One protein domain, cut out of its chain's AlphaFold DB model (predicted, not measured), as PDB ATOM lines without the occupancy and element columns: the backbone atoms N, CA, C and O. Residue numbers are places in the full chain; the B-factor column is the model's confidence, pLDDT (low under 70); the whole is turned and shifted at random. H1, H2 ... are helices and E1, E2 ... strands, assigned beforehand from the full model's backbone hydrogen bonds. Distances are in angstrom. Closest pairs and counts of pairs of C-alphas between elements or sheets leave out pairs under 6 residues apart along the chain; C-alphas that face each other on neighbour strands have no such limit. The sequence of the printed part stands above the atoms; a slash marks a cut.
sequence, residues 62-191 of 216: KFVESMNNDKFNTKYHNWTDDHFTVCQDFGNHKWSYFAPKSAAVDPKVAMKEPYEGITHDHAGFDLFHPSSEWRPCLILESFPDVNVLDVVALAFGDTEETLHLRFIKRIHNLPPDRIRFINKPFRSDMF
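This is residues 62 to 191 of the 216 residues of the protein "Hypothetical protein" of Cyclophora tenuis (UniProt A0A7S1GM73). With little regular structure, this is one strongly twisted sheet of five antiparallel strands, order E4 E3 E2 E1 E5, with H1 packed on its E5 edge and a loop, residues 89 to 133, round its E4 edge. Of 130 printed residues, 45 are in H1 E1 E2 E3 E4 E5, mostly strand. It is compact, radius of gyration of the C-alphas 14.7 A, spanning 40 by 35 by 26 A.

Start at H1, residues 62 to 67, every O i to N i+4 pair within hydrogen-bond range; C-alpha 64 comes closest to E5, residues 179 to 183, 6.3 A from C-alpha 181. In E1, residues 83 to 88, N 86 is 2.9 A from O 180. The meander, antiparallel neighbours in chain order, is E1, E2 (134 to 143), E3 (148 to 156) and E4 (166 to 174).

Find C-alpha 62 at (-8.063, 26.387, 42.626) and C-alpha 183, ending E5, at (-2.344, 33.313, 46.363).

The printed part has no cut; the links H1 to E1 and E1 to E2 are long; 31 printed residues have pLDDT under 70, among them residues 90 to 115.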
ATOM      1  N   LYS A  62      -7.049  26.556  43.675       93.50
ATOM      2  CA  LYS A  62      -8.063  26.387  42.626       93.50
ATOM      3  C   LYS A  62      -9.186  27.422  42.731       93.50
ATOM      4  O   LYS A  62      -9.649  27.928  41.713       93.50
ATOM      5  N   PHE A  63      -9.643  27.733  43.944       93.94
ATOM      6  CA  PHE A  63     -10.669  28.751  44.156       93.94
ATOM      7  C   PHE A  63     -10.137  30.155  43.855       93.94
ATOM      8  O   PHE A  63     -10.814  30.915  43.167       93.94
ATOM      9  N   VAL A  64      -8.922  30.487  44.303       95.12
ATOM     10  CA  VAL A  64      -8.268  31.763  43.975       95.12
ATOM     11  C   VAL A  64      -8.096  31.905  42.466       95.12
ATOM     12  O   VAL A  64      -8.470  32.935  41.915       95.12
ATOM     13  N   GLU A  65      -7.655  30.851  41.778       95.31
ATOM     14  CA  GLU A  65      -7.547  30.866  40.320       95.31
ATOM     15  C   GLU A  65      -8.910  31.046  39.645       95.31
ATOM     16  O   GLU A  65      -9.039  31.810  38.693       95.31
ATOM     17  N   SER A  66      -9.975  30.439  40.180       96.62
ATOM     18  CA  SER A  66     -11.319  30.645  39.629       96.62
ATOM     19  C   SER A  66     -11.814  32.093  39.733       96.62
ATOM     20  O   SER A  66     -12.631  32.496  38.906       96.62
ATOM     21  N   MET A  67     -11.291  32.902  40.669       96.88
ATOM     22  CA  MET A  67     -11.615  34.334  40.743       96.88
ATOM     23  C   MET A  67     -11.158  35.085  39.489       96.88
ATOM     24  O   MET A  67     -11.772  36.082  39.115       96.88
ATOM     25  N   ASN A  68     -10.117  34.602  38.798       96.94
ATOM     26  CA  ASN A  68      -9.658  35.199  37.544       96.94
ATOM     27  C   ASN A  68     -10.683  35.065  36.405       96.94
ATOM     28  O   ASN A  68     -10.604  35.827  35.442       96.94
ATOM     29  N   ASN A  69     -11.671  34.173  36.533       96.69
ATOM     30  CA  ASN A  69     -12.780  34.050  35.585       96.69
ATOM     31  C   ASN A  69     -13.933  35.026  35.875       96.69
ATOM     32  O   ASN A  69     -14.767  35.252  35.002       96.69
ATOM     33  N   ASP A  70     -13.985  35.615  37.074       96.12
ATOM     34  CA  ASP A  70     -15.069  36.494  37.530       96.12
ATOM     35  C   ASP A  70     -14.505  37.717  38.276       96.12
ATOM     36  O   ASP A  70     -14.738  37.952  39.465       96.12
ATOM     37  N   LYS A  71     -13.704  38.514  37.559       96.25
ATOM     38  CA  LYS A  71     -12.958  39.644  38.142       96.25
ATOM     39  C   LYS A  71     -13.845  40.810  38.589       96.25
ATOM     40  O   LYS A  71     -13.396  41.658  39.357       96.25
ATOM     41  N   PHE A  72     -15.096  40.855  38.135       96.38
ATOM     42  CA  PHE A  72     -16.072  41.888  38.495       96.38
ATOM     43  C   PHE A  72     -16.862  41.555  39.766       96.38
ATOM     44  O   PHE A  72     -17.611  42.391  40.267       96.38
ATOM     45  N   ASN A  73     -16.686  40.361  40.328       95.94
ATOM     46  CA  ASN A  73     -17.338  39.983  41.569       95.94
ATOM     47  C   ASN A  73     -16.691  40.680  42.768       95.94
ATOM     48  O   ASN A  73     -15.611  40.318  43.241       95.94
ATOM     49  N   THR A  74     -17.409  41.668  43.296       95.19
ATOM     50  CA  THR A  74     -16.949  42.546  44.379       95.19
ATOM     51  C   THR A  74     -16.600  41.809  45.670       95.19
ATOM     52  O   THR A  74     -15.818  42.303  46.479       95.19
ATOM     53  N   LYS A  75     -17.086  40.574  45.855       94.56
ATOM     54  CA  LYS A  75     -16.723  39.728  47.003       94.56
ATOM     55  C   LYS A  75     -15.248  39.309  46.994       94.56
ATOM     56  O   LYS A  75     -14.738  38.902  48.038       94.56
ATOM     57  N   TYR A  76     -14.575  39.366  45.844       94.31
ATOM     58  CA  TYR A  76     -13.167  38.981  45.701       94.31
ATOM     59  C   TYR A  76     -12.200  40.156  45.847       94.31
ATOM     60  O   TYR A  76     -11.019  39.931  46.108       94.31
ATOM     61  N   HIS A  77     -12.687  41.392  45.701       94.19
ATOM     62  CA  HIS A  77     -11.858  42.605  45.636       94.19
ATOM     63  C   HIS A  77     -11.120  42.892  46.943       94.19
ATOM     64  O   HIS A  77      -9.982  43.356  46.921       94.19
ATOM     65  N   ASN A  78     -11.721  42.524  48.074       92.06
ATOM     66  CA  ASN A  78     -11.056  42.597  49.366       92.06
ATOM     67  C   ASN A  78      -9.976  41.519  49.479       92.06
ATOM     68  O   ASN A  78     -10.247  40.319  49.351       92.06
ATOM     69  N   TRP A  79      -8.756  41.955  49.782       91.75
ATOM     70  CA  TRP A  79      -7.667  41.050  50.123       91.75
ATOM     71  C   TRP A  79      -8.020  40.243  51.367       91.75
ATOM     72  O   TRP A  79      -8.665  40.730  52.296       91.75
ATOM     73  N   THR A  80      -7.573  38.995  51.384       90.94
ATOM     74  CA  THR A  80      -7.739  38.096  52.531       90.94
ATOM     75  C   THR A  80      -6.397  37.490  52.899       90.94
ATOM     76  O   THR A  80      -5.375  37.846  52.311       90.94
ATOM     77  N   ASP A  81      -6.352  36.593  53.876       88.44
ATOM     78  CA  ASP A  81      -5.109  35.910  54.241       88.44
ATOM     79  C   ASP A  81      -4.611  34.949  53.156       88.44
ATOM     80  O   ASP A  81      -3.410  34.700  53.079       88.44
ATOM     81  N   ASP A  82      -5.495  34.498  52.265       90.06
ATOM     82  CA  ASP A  82      -5.153  33.518  51.233       90.06
ATOM     83  C   ASP A  82      -4.784  34.160  49.898       90.06
ATOM     84  O   ASP A  82      -4.008  33.592  49.129       90.06
ATOM     85  N   HIS A  83      -5.344  35.335  49.599       93.19
ATOM     86  CA  HIS A  83      -5.257  35.937  48.271       93.19
ATOM     87  C   HIS A  83      -5.104  37.454  48.302       93.19
ATOM     88  O   HIS A  83      -5.561  38.143  49.220       93.19
ATOM     89  N   PHE A  84      -4.487  37.970  47.246       94.69
ATOM     90  CA  PHE A  84      -4.423  39.391  46.939       94.69
ATOM     91  C   PHE A  84      -4.458  39.597  45.424       94.69
ATOM     92  O   PHE A  84      -4.415  38.636  44.651       94.69
ATOM     93  N   THR A  85      -4.581  40.849  45.000       95.00
ATOM     94  CA  THR A  85      -4.623  41.212  43.584       95.00
ATOM     95  C   THR A  85      -3.327  41.866  43.144       95.00
ATOM     96  O   THR A  85      -2.723  42.656  43.872       95.00
ATOM     97  N   VAL A  86      -2.918  41.538  41.924       94.19
ATOM     98  CA  VAL A  86      -1.827  42.195  41.210       94.19
ATOM     99  C   VAL A  86      -2.351  42.778  39.905       94.19
ATOM    100  O   VAL A  86      -3.189  42.163  39.243       94.19
ATOM    101  N   CYS A  87      -1.846  43.941  39.517       93.06
ATOM    102  CA  CYS A  87      -2.060  44.525  38.205       93.06
ATOM    103  C   CYS A  87      -0.760  44.546  37.414       93.06
ATOM    104  O   CYS A  87       0.312  44.790  37.971       93.06
ATOM    105  N   GLN A  88      -0.851  44.328  36.108       91.38
ATOM    106  CA  GLN A  88       0.290  44.527  35.232       91.38
ATOM    107  C   GLN A  88       0.554  46.029  35.081       91.38
ATOM    108  O   GLN A  88      -0.348  46.797  34.742       91.38
ATOM    109  N   ASP A  89       1.786  46.438  35.353       73.44
ATOM    110  CA  ASP A  89       2.295  47.771  35.075       73.44
ATOM    111  C   ASP A  89       2.292  48.014  33.560       73.44
ATOM    112  O   ASP A  89       2.556  47.117  32.759       73.44
ATOM    113  N   PHE A  90       2.014  49.249  33.156       67.25
ATOM    114  CA  PHE A  90       2.031  49.646  31.746       67.25
ATOM    115  C   PHE A  90       3.450  49.897  31.220       67.25
ATOM    116  O   PHE A  90       3.626  50.178  30.033       67.25
ATOM    117  N   GLY A  91       4.453  49.768  32.094       54.81
ATOM    118  CA  GLY A  91       5.853  49.990  31.785       54.81
ATOM    119  C   GLY A  91       6.148  51.449  31.441       54.81
ATOM    120  O   GLY A  91       5.283  52.241  31.071       54.81
ATOM    121  N   ASN A  92       7.428  51.797  31.486       46.88
ATOM    122  CA  ASN A  92       7.964  53.056  30.972       46.88
ATOM    123  C   ASN A  92       7.928  53.133  29.430       46.88
ATOM    124  O   ASN A  92       8.837  53.674  28.796       46.88
ATOM    125  N   HIS A  93       6.869  52.635  28.786       45.88
ATOM    126  CA  HIS A  93       6.529  53.127  27.462       45.88
ATOM    127  C   HIS A  93       6.078  54.565  27.649       45.88
ATOM    128  O   HIS A  93       5.007  54.800  28.201       45.88
ATOM    129  N   LYS A  94       6.939  55.510  27.233       40.88
ATOM    130  CA  LYS A  94       6.636  56.940  27.054       40.88
ATOM    131  C   LYS A  94       5.129  57.153  27.037       40.88
ATOM    132  O   LYS A  94       4.506  56.744  26.061       40.88
ATOM    133  N   TRP A  95       4.604  57.740  28.109       41.66
ATOM    134  CA  TRP A  95       3.217  58.109  28.406       41.66
ATOM    135  C   TRP A  95       2.429  58.692  27.218       41.66
ATOM    136  O   TRP A  95       2.082  59.871  27.189       41.66
ATOM    137  N   SER A  96       2.196  57.899  26.177       40.91
ATOM    138  CA  SER A  96       1.780  58.402  24.879       40.91
ATOM    139  C   SER A  96       1.111  57.290  24.054       40.91
ATOM    140  O   SER A  96       1.741  56.370  23.546       40.91
ATOM    141  N   TYR A  97      -0.210  57.444  23.919       37.72
ATOM    142  CA  TYR A  97      -1.036  57.064  22.764       37.72
ATOM    143  C   TYR A  97      -1.722  55.696  22.623       37.72
ATOM    144  O   TYR A  97      -2.441  55.541  21.640       37.72
ATOM    145  N   PHE A  98      -1.667  54.772  23.588       38.31
ATOM    146  CA  PHE A  98      -2.545  53.578  23.538       38.31
ATOM    147  C   PHE A  98      -3.357  53.291  24.804       38.31
ATOM    148  O   PHE A  98      -4.014  52.258  24.898       38.31
ATOM    149  N   ALA A  99      -3.417  54.241  25.739       37.22
ATOM    150  CA  ALA A  99      -4.578  54.305  26.614       37.22
ATOM    151  C   ALA A  99      -5.821  54.542  25.729       37.22
ATOM    152  O   ALA A  99      -5.769  55.434  24.868       37.22
ATOM    153  N   PRO A 100      -6.947  53.819  25.904       39.06
ATOM    154  CA  PRO A 100      -8.222  54.354  25.437       39.06
ATOM    155  C   PRO A 100      -8.307  55.791  25.962       39.06
ATOM    156  O   PRO A 100      -7.898  56.049  27.094       39.06
ATOM    157  N   LYS A 101      -8.775  56.744  25.146       44.78
ATOM    158  CA  LYS A 101      -8.789  58.192  25.458       44.78
ATOM    159  C   LYS A 101      -9.443  58.561  26.812       44.78
ATOM    160  O   LYS A 101      -9.440  59.731  27.175       44.78
ATOM    161  N   SER A 102     -10.007  57.594  27.535       44.78
ATOM    162  CA  SER A 102     -10.613  57.697  28.859       44.78
ATOM    163  C   SER A 102      -9.735  57.259  30.042       44.78
ATOM    164  O   SER A 102     -10.096  57.593  31.166       44.78
ATOM    165  N   ALA A 103      -8.611  56.545  29.878       46.38
ATOM    166  CA  ALA A 103      -7.755  56.179  31.019       46.38
ATOM    167  C   ALA A 103      -6.877  57.376  31.430       46.38
ATOM    168  O   ALA A 103      -5.679  57.441  31.153       46.38
ATOM    169  N   ALA A 104      -7.518  58.378  32.032       49.97
ATOM    170  CA  ALA A 104      -6.851  59.517  32.632       49.97
ATOM    171  C   ALA A 104      -6.066  59.036  33.857       49.97
ATOM    172  O   ALA A 104      -6.625  58.460  34.788       49.97
ATOM    173  N   VAL A 105      -4.760  59.272  33.848       49.78
ATOM    174  CA  VAL A 105      -3.920  59.117  35.032       49.78
ATOM    175  C   VAL A 105      -3.776  60.503  35.638       49.78
ATOM    176  O   VAL A 105      -3.266  61.389  34.958       49.78
ATOM    177  N   ASP A 106      -4.240  60.709  36.872       51.25
ATOM    178  CA  ASP A 106      -4.028  61.972  37.587       51.25
ATOM    179  C   ASP A 106      -2.577  62.020  38.111       51.25
ATOM    180  O   ASP A 106      -2.219  61.249  39.008       51.25
ATOM    181  N   PRO A 107      -1.706  62.891  37.565       45.34
ATOM    182  CA  PRO A 107      -0.305  62.972  37.969       45.34
ATOM    183  C   PRO A 107      -0.103  63.658  39.332       45.34
ATOM    184  O   PRO A 107       1.035  63.758  39.786       45.34
ATOM    185  N   LYS A 108      -1.156  64.154  40.001       44.81
ATOM    186  CA  LYS A 108      -1.026  64.923  41.253       44.81
ATOM    187  C   LYS A 108      -0.930  64.095  42.534       44.81
ATOM    188  O   LYS A 108      -0.865  64.677  43.613       44.81
ATOM    189  N   VAL A 109      -0.888  62.769  42.459       47.84
ATOM    190  CA  VAL A 109      -1.028  61.923  43.652       47.84
ATOM    191  C   VAL A 109       0.193  61.023  43.830       47.84
ATOM    192  O   VAL A 109       0.119  59.805  43.754       47.84
ATOM    193  N   ALA A 110       1.346  61.636  44.101       48.56
ATOM    194  CA  ALA A 110       2.393  60.989  44.890       48.56
ATOM    195  C   ALA A 110       2.081  61.267  46.369       48.56
ATOM    196  O   ALA A 110       2.710  62.109  47.011       48.56
ATOM    197  N   MET A 111       1.010  60.661  46.889       52.44
ATOM    198  CA  MET A 111       0.596  60.888  48.271       52.44
ATOM    199  C   MET A 111       1.536  60.139  49.219       52.44
ATOM    200  O   MET A 111       1.637  58.917  49.167       52.44
ATOM    201  N   LYS A 112       2.199  60.886  50.112       51.28
ATOM    202  CA  LYS A 112       2.786  60.349  51.354       51.28
ATOM    203  C   LYS A 112       1.710  59.980  52.390       51.28
ATOM    204  O   LYS A 112       2.044  59.435  53.436       51.28
ATOM    205  N   GLU A 113       0.448  60.312  52.122       56.22
ATOM    206  CA  GLU A 113      -0.686  60.100  53.021       56.22
ATOM    207  C   GLU A 113      -1.562  58.920  52.570       56.22
ATOM    208  O   GLU A 113      -1.614  58.623  51.374       56.22
ATOM    209  N   PRO A 114      -2.247  58.239  53.508       60.09
ATOM    210  CA  PRO A 114      -3.164  57.153  53.185       60.09
ATOM    211  C   PRO A 114      -4.249  57.601  52.203       60.09
ATOM    212  O   PRO A 114      -4.979  58.556  52.463       60.09
ATOM    213  N   TYR A 115      -4.400  56.869  51.102       66.94
ATOM    214  CA  TYR A 115      -5.510  57.062  50.171       66.94
ATOM    215  C   TYR A 115      -6.683  56.193  50.630       66.94
ATOM    216  O   TYR A 115      -6.576  54.974  50.592       66.94
ATOM    217  N   GLU A 116      -7.780  56.790  51.105       70.31
ATOM    218  CA  GLU A 116      -8.972  56.045  51.568       70.31
ATOM    219  C   GLU A 116      -8.659  54.954  52.627       70.31
ATOM    220  O   GLU A 116      -9.307  53.915  52.692       70.31
ATOM    221  N   GLY A 117      -7.641  55.174  53.471       74.38
ATOM    222  CA  GLY A 117      -7.185  54.191  54.467       74.38
ATOM    223  C   GLY A 117      -6.210  53.135  53.929       74.38
ATOM    224  O   GLY A 117      -5.706  52.319  54.701       74.38
ATOM    225  N   ILE A 118      -5.882  53.176  52.637       78.00
ATOM    226  CA  ILE A 118      -4.842  52.354  52.023       78.00
ATOM    227  C   ILE A 118      -3.474  52.955  52.355       78.00
ATOM    228  O   ILE A 118      -3.161  54.082  51.966       78.00
ATOM    229  N   THR A 119      -2.655  52.188  53.070       79.44
ATOM    230  CA  THR A 119      -1.277  52.536  53.449       79.44
ATOM    231  C   THR A 119      -0.270  51.607  52.774       79.44
ATOM    232  O   THR A 119      -0.625  50.539  52.270       79.44
ATOM    233  N   HIS A 120       1.010  51.983  52.828       71.50
ATOM    234  CA  HIS A 120       2.118  51.125  52.404       71.50
ATOM    235  C   HIS A 120       2.231  49.819  53.205       71.50
ATOM    236  O   HIS A 120       2.823  48.875  52.698       71.50
ATOM    237  N   ASP A 121       1.621  49.745  54.391       75.62
ATOM    238  CA  ASP A 121       1.696  48.592  55.301       75.62
ATOM    239  C   ASP A 121       0.695  47.477  54.958       75.62
ATOM    240  O   ASP A 121       0.558  46.494  55.691       75.62
ATOM    241  N   HIS A 122      -0.064  47.612  53.864       78.88
ATOM    242  CA  HIS A 122      -0.889  46.504  53.398       78.88
ATOM    243  C   HIS A 122       0.024  45.348  52.997       78.88
ATOM    244  O   HIS A 122       0.806  45.477  52.063       78.88
ATOM    245  N   ALA A 123      -0.143  44.192  53.644       75.81
ATOM    246  CA  ALA A 123       0.760  43.044  53.512       75.81
ATOM    247  C   ALA A 123       1.059  42.609  52.062       75.81
ATOM    248  O   ALA A 123       2.105  42.030  51.807       75.81
ATOM    249  N   GLY A 124       0.165  42.869  51.099       75.06
ATOM    250  CA  GLY A 124       0.435  42.618  49.677       75.06
ATOM    251  C   GLY A 124       1.546  43.493  49.081       75.06
ATOM    252  O   GLY A 124       2.279  43.019  48.219       75.06
ATOM    253  N   PHE A 125       1.707  44.737  49.540       79.06
ATOM    254  CA  PHE A 125       2.715  45.681  49.045       79.06
ATOM    255  C   PHE A 125       4.146  45.329  49.466       79.06
ATOM    256  O   PHE A 125       5.081  45.653  48.733       79.06
ATOM    257  N   ASP A 126       4.323  44.613  50.577       77.81
ATOM    258  CA  ASP A 126       5.638  44.150  51.041       77.81
ATOM    259  C   ASP A 126       6.165  42.933  50.270       77.81
ATOM    260  O   ASP A 126       7.353  42.622  50.321       77.81
ATOM    261  N   LEU A 127       5.295  42.245  49.528       73.75
ATOM    262  CA  LEU A 127       5.619  41.003  48.821       73.75
ATOM    263  C   LEU A 127       6.197  41.238  47.415       73.75
ATOM    264  O   LEU A 127       6.381  40.289  46.653       73.75
ATOM    265  N   PHE A 128       6.451  42.492  47.044       70.56
ATOM    266  CA  PHE A 128       6.802  42.873  45.681       70.56
ATOM    267  C   PHE A 128       8.311  43.001  45.452       70.56
ATOM    268  O   PHE A 128       9.022  43.665  46.207       70.56
ATOM    269  N   HIS A 129       8.774  42.443  44.329       70.06
ATOM    270  CA  HIS A 129      10.107  42.695  43.793       70.06
ATOM    271  C   HIS A 129      10.044  43.746  42.661       70.06
ATOM    272  O   HIS A 129       9.279  43.539  41.715       70.06
ATOM    273  N   PRO A 130      10.874  44.811  42.682       62.72
ATOM    274  CA  PRO A 130      10.832  45.933  41.728       62.72
ATOM    275  C   PRO A 130      10.853  45.568  40.240       62.72
ATOM    276  O   PRO A 130      10.361  46.329  39.411       62.72
ATOM    277  N   SER A 131      11.424  44.414  39.893       61.16
ATOM    278  CA  SER A 131      11.590  43.960  38.508       61.16
ATOM    279  C   SER A 131      10.374  43.241  37.912       61.16
ATOM    280  O   SER A 131      10.437  42.819  36.761       61.16
ATOM    281  N   SER A 132       9.302  43.026  38.679       76.25
ATOM    282  CA  SER A 132       8.110  42.334  38.182       76.25
ATOM    283  C   SER A 132       7.204  43.295  37.411       76.25
ATOM    284  O   SER A 132       6.862  44.372  37.901       76.25
ATOM    285  N   GLU A 133       6.750  42.876  36.225       85.38
ATOM    286  CA  GLU A 133       5.683  43.570  35.492       85.38
ATOM    287  C   GLU A 133       4.360  43.571  36.267       85.38
ATOM    288  O   GLU A 133       3.510  44.413  36.019       85.38
ATOM    289  N   TRP A 134       4.167  42.649  37.211       88.94
ATOM    290  CA  TRP A 134       2.958  42.546  38.025       88.94
ATOM    291  C   TRP A 134       3.187  43.145  39.400       88.94
ATOM    292  O   TRP A 134       4.025  42.648  40.156       88.94
ATOM    293  N   ARG A 135       2.418  44.180  39.732       89.06
ATOM    294  CA  ARG A 135       2.502  44.915  40.996       89.06
ATOM    295  C   ARG A 135       1.263  44.667  41.836       89.06
ATOM    296  O   ARG A 135       0.177  44.604  41.268       89.06
ATOM    297  N   PRO A 136       1.370  44.564  43.167       91.62
ATOM    298  CA  PRO A 136       0.189  44.479  44.007       91.62
ATOM    299  C   PRO A 136      -0.696  45.715  43.804       91.62
ATOM    300  O   PRO A 136      -0.203  46.845  43.728       91.62
ATOM    301  N   CYS A 137      -2.003  45.493  43.721       92.56
ATOM    302  CA  CYS A 137      -3.000  46.548  43.591       92.56
ATOM    303  C   CYS A 137      -4.279  46.185  44.332       92.56
ATOM    304  O   CYS A 137      -4.633  45.016  44.396       92.56
ATOM    305  N   LEU A 138      -5.009  47.162  44.844       93.06
ATOM    306  CA  LEU A 138      -6.324  47.002  45.453       93.06
ATOM    307  C   LEU A 138      -7.390  47.469  44.467       93.06
ATOM    308  O   LEU A 138      -7.267  48.555  43.910       93.06
ATOM    309  N   ILE A 139      -8.419  46.655  44.246       94.44
ATOM    310  CA  ILE A 139      -9.569  47.053  43.431       94.44
ATOM    311  C   ILE A 139     -10.471  47.929  44.298       94.44
ATOM    312  O   ILE A 139     -10.891  47.496  45.369       94.44
ATOM    313  N   LEU A 140     -10.742  49.148  43.838       92.75
ATOM    314  CA  LEU A 140     -11.647  50.078  44.508       92.75
ATOM    315  C   LEU A 140     -13.073  49.896  43.999       92.75
ATOM    316  O   LEU A 140     -14.006  49.683  44.767       92.75
ATOM    317  N   GLU A 141     -13.223  49.977  42.679       94.56
ATOM    318  CA  GLU A 141     -14.511  49.975  42.002       94.56
ATOM    319  C   GLU A 141     -14.419  49.160  40.715       94.56
ATOM    320  O   GLU A 141     -13.357  49.004  40.105       94.56
ATOM    321  N   SER A 142     -15.557  48.626  40.290       95.56
ATOM    322  CA  SER A 142     -15.659  47.813  39.087       95.56
ATOM    323  C   SER A 142     -16.842  48.264  38.256       95.56
ATOM    324  O   SER A 142     -17.935  48.444  38.795       95.56
ATOM    325  N   PHE A 143     -16.638  48.371  36.949       96.25
ATOM    326  CA  PHE A 143     -17.631  48.856  36.002       96.25
ATOM    327  C   PHE A 143     -17.850  47.797  34.910       96.25
ATOM    328  O   PHE A 143     -17.220  47.867  33.849       96.25
ATOM    329  N   PRO A 144     -18.711  46.788  35.153       95.25
ATOM    330  CA  PRO A 144     -18.925  45.684  34.217       95.25
ATOM    331  C   PRO A 144     -19.429  46.148  32.845       95.25
ATOM    332  O   PRO A 144     -18.986  45.625  31.827       95.25
ATOM    333  N   ASP A 145     -20.284  47.176  32.810       96.62
ATOM    334  CA  ASP A 145     -20.910  47.687  31.578       96.62
ATOM    335  C   ASP A 145     -19.899  48.232  30.561       96.62
ATOM    336  O   ASP A 145     -20.117  48.179  29.353       96.62
ATOM    337  N   VAL A 146     -18.778  48.756  31.056       95.25
ATOM    338  CA  VAL A 146     -17.675  49.299  30.251       95.25
ATOM    339  C   VAL A 146     -16.412  48.438  30.339       95.25
ATOM    340  O   VAL A 146     -15.387  48.800  29.770       95.25
ATOM    341  N   ASN A 147     -16.499  47.282  31.005       94.38
ATOM    342  CA  ASN A 147     -15.438  46.289  31.147       94.38
ATOM    343  C   ASN A 147     -14.116  46.860  31.699       94.38
ATOM    344  O   ASN A 147     -13.040  46.586  31.164       94.38
ATOM    345  N   VAL A 148     -14.191  47.660  32.766       94.94
ATOM    346  CA  VAL A 148     -13.006  48.245  33.414       94.94
ATOM    347  C   VAL A 148     -13.097  48.250  34.937       94.94
ATOM    348  O   VAL A 148     -14.180  48.143  35.517       94.94
ATOM    349  N   LEU A 149     -11.940  48.376  35.585       93.81
ATOM    350  CA  LEU A 149     -11.764  48.427  37.034       93.81
ATOM    351  C   LEU A 149     -10.966  49.675  37.418       93.81
ATOM    352  O   LEU A 149     -10.021  50.056  36.730       93.81
ATOM    353  N   ASP A 150     -11.324  50.281  38.540       93.00
ATOM    354  CA  ASP A 150     -10.516  51.307  39.185       93.00
ATOM    355  C   ASP A 150      -9.708  50.651  40.298       93.00
ATOM    356  O   ASP A 150     -10.254  49.942  41.148       93.00
ATOM    357  N   VAL A 151      -8.396  50.878  40.297       92.69
ATOM    358  CA  VAL A 151      -7.489  50.260  41.265       92.69
ATOM    359  C   VAL A 151      -6.550  51.271  41.896       92.69
ATOM    360  O   VAL A 151      -6.305  52.353  41.366       92.69
ATOM    361  N   VAL A 152      -5.962  50.876  43.014       89.81
ATOM    362  CA  VAL A 152      -4.855  51.563  43.666       89.81
ATOM    363  C   VAL A 152      -3.655  50.632  43.696       89.81
ATOM    364  O   VAL A 152      -3.753  49.520  44.200       89.81
ATOM    365  N   ALA A 153      -2.519  51.066  43.165       88.56
ATOM    366  CA  ALA A 153      -1.306  50.262  43.072       88.56
ATOM    367  C   ALA A 153      -0.113  50.960  43.728       88.56
ATOM    368  O   ALA A 153      -0.045  52.193  43.782       88.56
ATOM    369  N   LEU A 154       0.851  50.162  44.189       82.50
ATOM    370  CA  LEU A 154       2.146  50.674  44.625       82.50
ATOM    371  C   LEU A 154       3.003  51.015  43.402       82.50
ATOM    372  O   LEU A 154       3.253  50.173  42.536       82.50
ATOM    373  N   ALA A 155       3.490  52.246  43.358       78.44
ATOM    374  CA  ALA A 155       4.407  52.726  42.343       78.44
ATOM    375  C   ALA A 155       5.733  53.177  42.976       78.44
ATOM    376  O   ALA A 155       5.810  53.496  44.167       78.44
ATOM    377  N   PHE A 156       6.782  53.142  42.158       75.56
ATOM    378  CA  PHE A 156       8.148  53.527  42.510       75.56
ATOM    379  C   PHE A 156       8.550  54.692  41.618       75.56
ATOM    380  O   PHE A 156       7.988  54.838  40.534       75.56
ATOM    381  N   GLY A 157       9.480  55.529  42.074       70.69
ATOM    382  CA  GLY A 157       9.970  56.625  41.244       70.69
ATOM    383  C   GLY A 157      10.706  56.124  40.004       70.69
ATOM    384  O   GLY A 157      11.376  55.094  40.034       70.69
ATOM    385  N   ASP A 158      10.582  56.875  38.912       71.50
ATOM    386  CA  ASP A 158      11.055  56.465  37.586       71.50
ATOM    387  C   ASP A 158      12.532  56.834  37.331       71.50
ATOM    388  O   ASP A 158      13.079  56.530  36.271       71.50
ATOM    389  N   THR A 159      13.183  57.520  38.278       71.69
ATOM    390  CA  THR A 159      14.582  57.974  38.178       71.69
ATOM    391  C   THR A 159      15.441  57.348  39.270       71.69
ATOM    392  O   THR A 159      14.932  57.042  40.343       71.69
ATOM    393  N   GLU A 160      16.755  57.219  39.053       75.06
ATOM    394  CA  GLU A 160      17.677  56.689  40.077       75.06
ATOM    395  C   GLU A 160      17.542  57.409  41.429       75.06
ATOM    396  O   GLU A 160      17.510  56.776  42.482       75.06
ATOM    397  N   GLU A 161      17.359  58.729  41.393       72.81
ATOM    398  CA  GLU A 161      17.148  59.559  42.580       72.81
ATOM    399  C   GLU A 161      15.807  59.297  43.275       72.81
ATOM    400  O   GLU A 161      15.677  59.580  44.459       72.81
ATOM    401  N   THR A 162      14.804  58.759  42.578       69.94
ATOM    402  CA  THR A 162      13.437  58.577  43.094       69.94
ATOM    403  C   THR A 162      13.009  57.116  43.226       69.94
ATOM    404  O   THR A 162      11.963  56.861  43.814       69.94
ATOM    405  N   LEU A 163      13.816  56.147  42.782       69.69
ATOM    406  CA  LEU A 163      13.530  54.704  42.883       69.69
ATOM    407  C   LEU A 163      13.221  54.243  44.316       69.69
ATOM    408  O   LEU A 163      12.469  53.292  44.520       69.69
ATOM    409  N   HIS A 164      13.791  54.913  45.318       70.88
ATOM    410  CA  HIS A 164      13.549  54.620  46.731       70.88
ATOM    411  C   HIS A 164      12.211  55.176  47.249       70.88
ATOM    412  O   HIS A 164      11.752  54.781  48.323       70.88
ATOM    413  N   LEU A 165      11.588  56.100  46.514       69.56
ATOM    414  CA  LEU A 165      10.297  56.667  46.865       69.56
ATOM    415  C   LEU A 165       9.198  55.688  46.471       69.56
ATOM    416  O   LEU A 165       9.037  55.335  45.303       69.56
ATOM    417  N   ARG A 166       8.418  55.283  47.471       73.81
ATOM    418  CA  ARG A 166       7.181  54.529  47.299       73.81
ATOM    419  C   ARG A 166       6.022  55.509  47.326       73.81
ATOM    420  O   ARG A 166       5.947  56.342  48.225       73.81
ATOM    421  N   PHE A 167       5.114  55.396  46.369       78.62
ATOM    422  CA  PHE A 167       3.868  56.153  46.376       78.62
ATOM    423  C   PHE A 167       2.699  55.268  45.962       78.62
ATOM    424  O   PHE A 167       2.859  54.252  45.286       78.62
ATOM    425  N   ILE A 168       1.516  55.651  46.420       80.62
ATOM    426  CA  ILE A 168       0.261  54.980  46.109       80.62
ATOM    427  C   ILE A 168      -0.379  55.720  44.936       80.62
ATOM    428  O   ILE A 168      -0.588  56.928  45.007       80.62
ATOM    429  N   LYS A 169      -0.675  55.002  43.851       83.75
ATOM    430  CA  LYS A 169      -1.223  55.567  42.614       83.75
ATOM    431  C   LYS A 169      -2.596  54.975  42.324       83.75
ATOM    432  O   LYS A 169      -2.726  53.756  42.218       83.75
ATOM    433  N   ARG A 170      -3.599  55.831  42.117       86.38
ATOM    434  CA  ARG A 170      -4.895  55.419  41.563       86.38
ATOM    435  C   ARG A 170      -4.785  55.277  40.043       86.38
ATOM    436  O   ARG A 170      -4.230  56.140  39.364       86.38
ATOM    437  N   ILE A 171      -5.285  54.169  39.516       87.56
ATOM    438  CA  ILE A 171      -5.322  53.847  38.092       87.56
ATOM    439  C   ILE A 171      -6.787  53.664  37.725       87.56
ATOM    440  O   ILE A 171      -7.463  52.792  38.269       87.56
ATOM    441  N   HIS A 172      -7.258  54.498  36.805       89.12
ATOM    442  CA  HIS A 172      -8.627  54.446  36.317       89.12
ATOM    443  C   HIS A 172      -8.740  53.601  35.058       89.12
ATOM    444  O   HIS A 172      -7.805  53.546  34.253       89.12
ATOM    445  N   ASN A 173      -9.927  53.037  34.843       91.56
ATOM    446  CA  ASN A 173     -10.283  52.352  33.603       91.56
ATOM    447  C   ASN A 173      -9.312  51.207  33.229       91.56
ATOM    448  O   ASN A 173      -8.982  51.027  32.054       91.56
ATOM    449  N   LEU A 174      -8.830  50.449  34.221       91.62
ATOM    450  CA  LEU A 174      -7.922  49.320  34.030       91.62
ATOM    451  C   LEU A 174      -8.683  48.124  33.427       91.62
ATOM    452  O   LEU A 174      -9.645  47.651  34.039       91.62
ATOM    453  N   PRO A 175      -8.270  47.597  32.261       95.19
ATOM    454  CA  PRO A 175      -8.884  46.401  31.694       95.19
ATOM    455  C   PRO A 175      -8.722  45.170  32.610       95.19
ATOM    456  O   PRO A 175      -7.662  44.989  33.217       95.19
ATOM    457  N   PRO A 176      -9.731  44.286  32.717       95.31
ATOM    458  CA  PRO A 176      -9.702  43.146  33.635       95.31
ATOM    459  C   PRO A 176      -8.606  42.126  33.318       95.31
ATOM    460  O   PRO A 176      -8.106  41.472  34.228       95.31
ATOM    461  N   ASP A 177      -8.186  41.961  32.064       95.25
ATOM    462  CA  ASP A 177      -7.063  41.091  31.672       95.25
ATOM    463  C   ASP A 177      -5.724  41.530  32.295       95.25
ATOM    464  O   ASP A 177      -4.827  40.703  32.470       95.25
ATOM    465  N   ARG A 178      -5.627  42.793  32.728       94.81
ATOM    466  CA  ARG A 178      -4.474  43.360  33.440       94.81
ATOM    467  C   ARG A 178      -4.513  43.168  34.946       94.81
ATOM    468  O   ARG A 178      -3.602  43.638  35.611       94.81
ATOM    469  N   ILE A 179      -5.515  42.481  35.484       95.69
ATOM    470  CA  ILE A 179      -5.601  42.135  36.905       95.69
ATOM    471  C   ILE A 179      -5.540  40.623  37.066       95.69
ATOM    472  O   ILE A 179      -6.128  39.880  36.276       95.69
ATOM    473  N   ARG A 180      -4.860  40.158  38.111       96.50
ATOM    474  CA  ARG A 180      -4.916  38.765  38.552       96.50
ATOM    475  C   ARG A 180      -5.137  38.683  40.051       96.50
ATOM    476  O   ARG A 180      -4.530  39.428  40.815       96.50
ATOM    477  N   PHE A 181      -5.980  37.746  40.453       96.31
ATOM    478  CA  PHE A 181      -6.040  37.231  41.810       96.31
ATOM    479  C   PHE A 181      -4.985  36.139  41.923       96.31
ATOM    480  O   PHE A 181      -4.940  35.235  41.088       96.31
ATOM    481  N   ILE A 182      -4.122  36.240  42.927       95.06
ATOM    482  CA  ILE A 182      -3.082  35.248  43.190       95.06
ATOM    483  C   ILE A 182      -3.059  34.896  44.671       95.06
ATOM    484  O   ILE A 182      -3.467  35.692  45.526       95.06
ATOM    485  N   ASN A 183      -2.578  33.694  44.981       93.94
ATOM    486  CA  ASN A 183      -2.344  33.313  46.363       93.94
ATOM    487  C   ASN A 183      -1.286  34.229  46.983       93.94
ATOM    488  O   ASN A 183      -0.289  34.575  46.344       93.94
ATOM    489  N   LYS A 184      -1.466  34.581  48.256       91.31
ATOM    490  CA  LYS A 184      -0.373  35.162  49.030       91.31
ATOM    491  C   LYS A 184       0.775  34.140  49.125       91.31
ATOM    492  O   LYS A 184       0.514  32.938  49.250       91.31
ATOM    493  N   PRO A 185       2.046  34.579  49.072       89.19
ATOM    494  CA  PRO A 185       3.187  33.698  49.265       89.19
ATOM    495  C   PRO A 185       3.042  32.904  50.558       89.19
ATOM    496  O   PRO A 185       2.647  33.449  51.589       89.19
ATOM    497  N   PHE A 186       3.346  31.610  50.486       88.56
ATOM    498  CA  PHE A 186       3.230  30.678  51.610       88.56
ATOM    499  C   PHE A 186       1.803  30.468  52.152       88.56
ATOM    500  O   PHE A 186       1.643  29.986  53.272       88.56
ATOM    501  N   ARG A 187       0.761  30.819  51.382       89.75
ATOM    502  CA  ARG A 187      -0.654  30.677  51.784       89.75
ATOM    503  C   ARG A 187      -1.499  29.808  50.851       89.75
ATOM    504  O   ARG A 187      -2.684  29.642  51.099       89.75
ATOM    505  N   SER A 188      -0.924  29.253  49.787       90.12
ATOM    506  CA  SER A 188      -1.599  28.240  48.964       90.12
ATOM    507  C   SER A 188      -1.666  26.882  49.667       90.12
ATOM    508  O   SER A 188      -0.971  26.632  50.649       90.12
ATOM    509  N   ASP A 189      -2.465  25.972  49.115       88.88
ATOM    510  CA  ASP A 189      -2.783  24.646  49.661       88.88
ATOM    511  C   ASP A 189      -1.521  23.811  49.884       88.88
ATOM    512  O   ASP A 189      -1.437  23.050  50.840       88.88
ATOM    513  N   MET A 190      -0.488  23.992  49.055       88.31
ATOM    514  CA  MET A 190       0.812  23.332  49.234       88.31
ATOM    515  C   MET A 190       1.517  23.735  50.540       88.31
ATOM    516  O   MET A 190       2.346  22.984  51.063       88.31
ATOM    517  N   PHE A 191       1.192  24.914  51.077       89.00
ATOM    518  CA  PHE A 191       1.740  25.448  52.319       89.00
ATOM    519  C   PHE A 191       0.920  25.101  53.560       89.00
ATOM    520  O   PHE A 191       1.427  25.275  54.670       89.00
TER     521      PHE A 191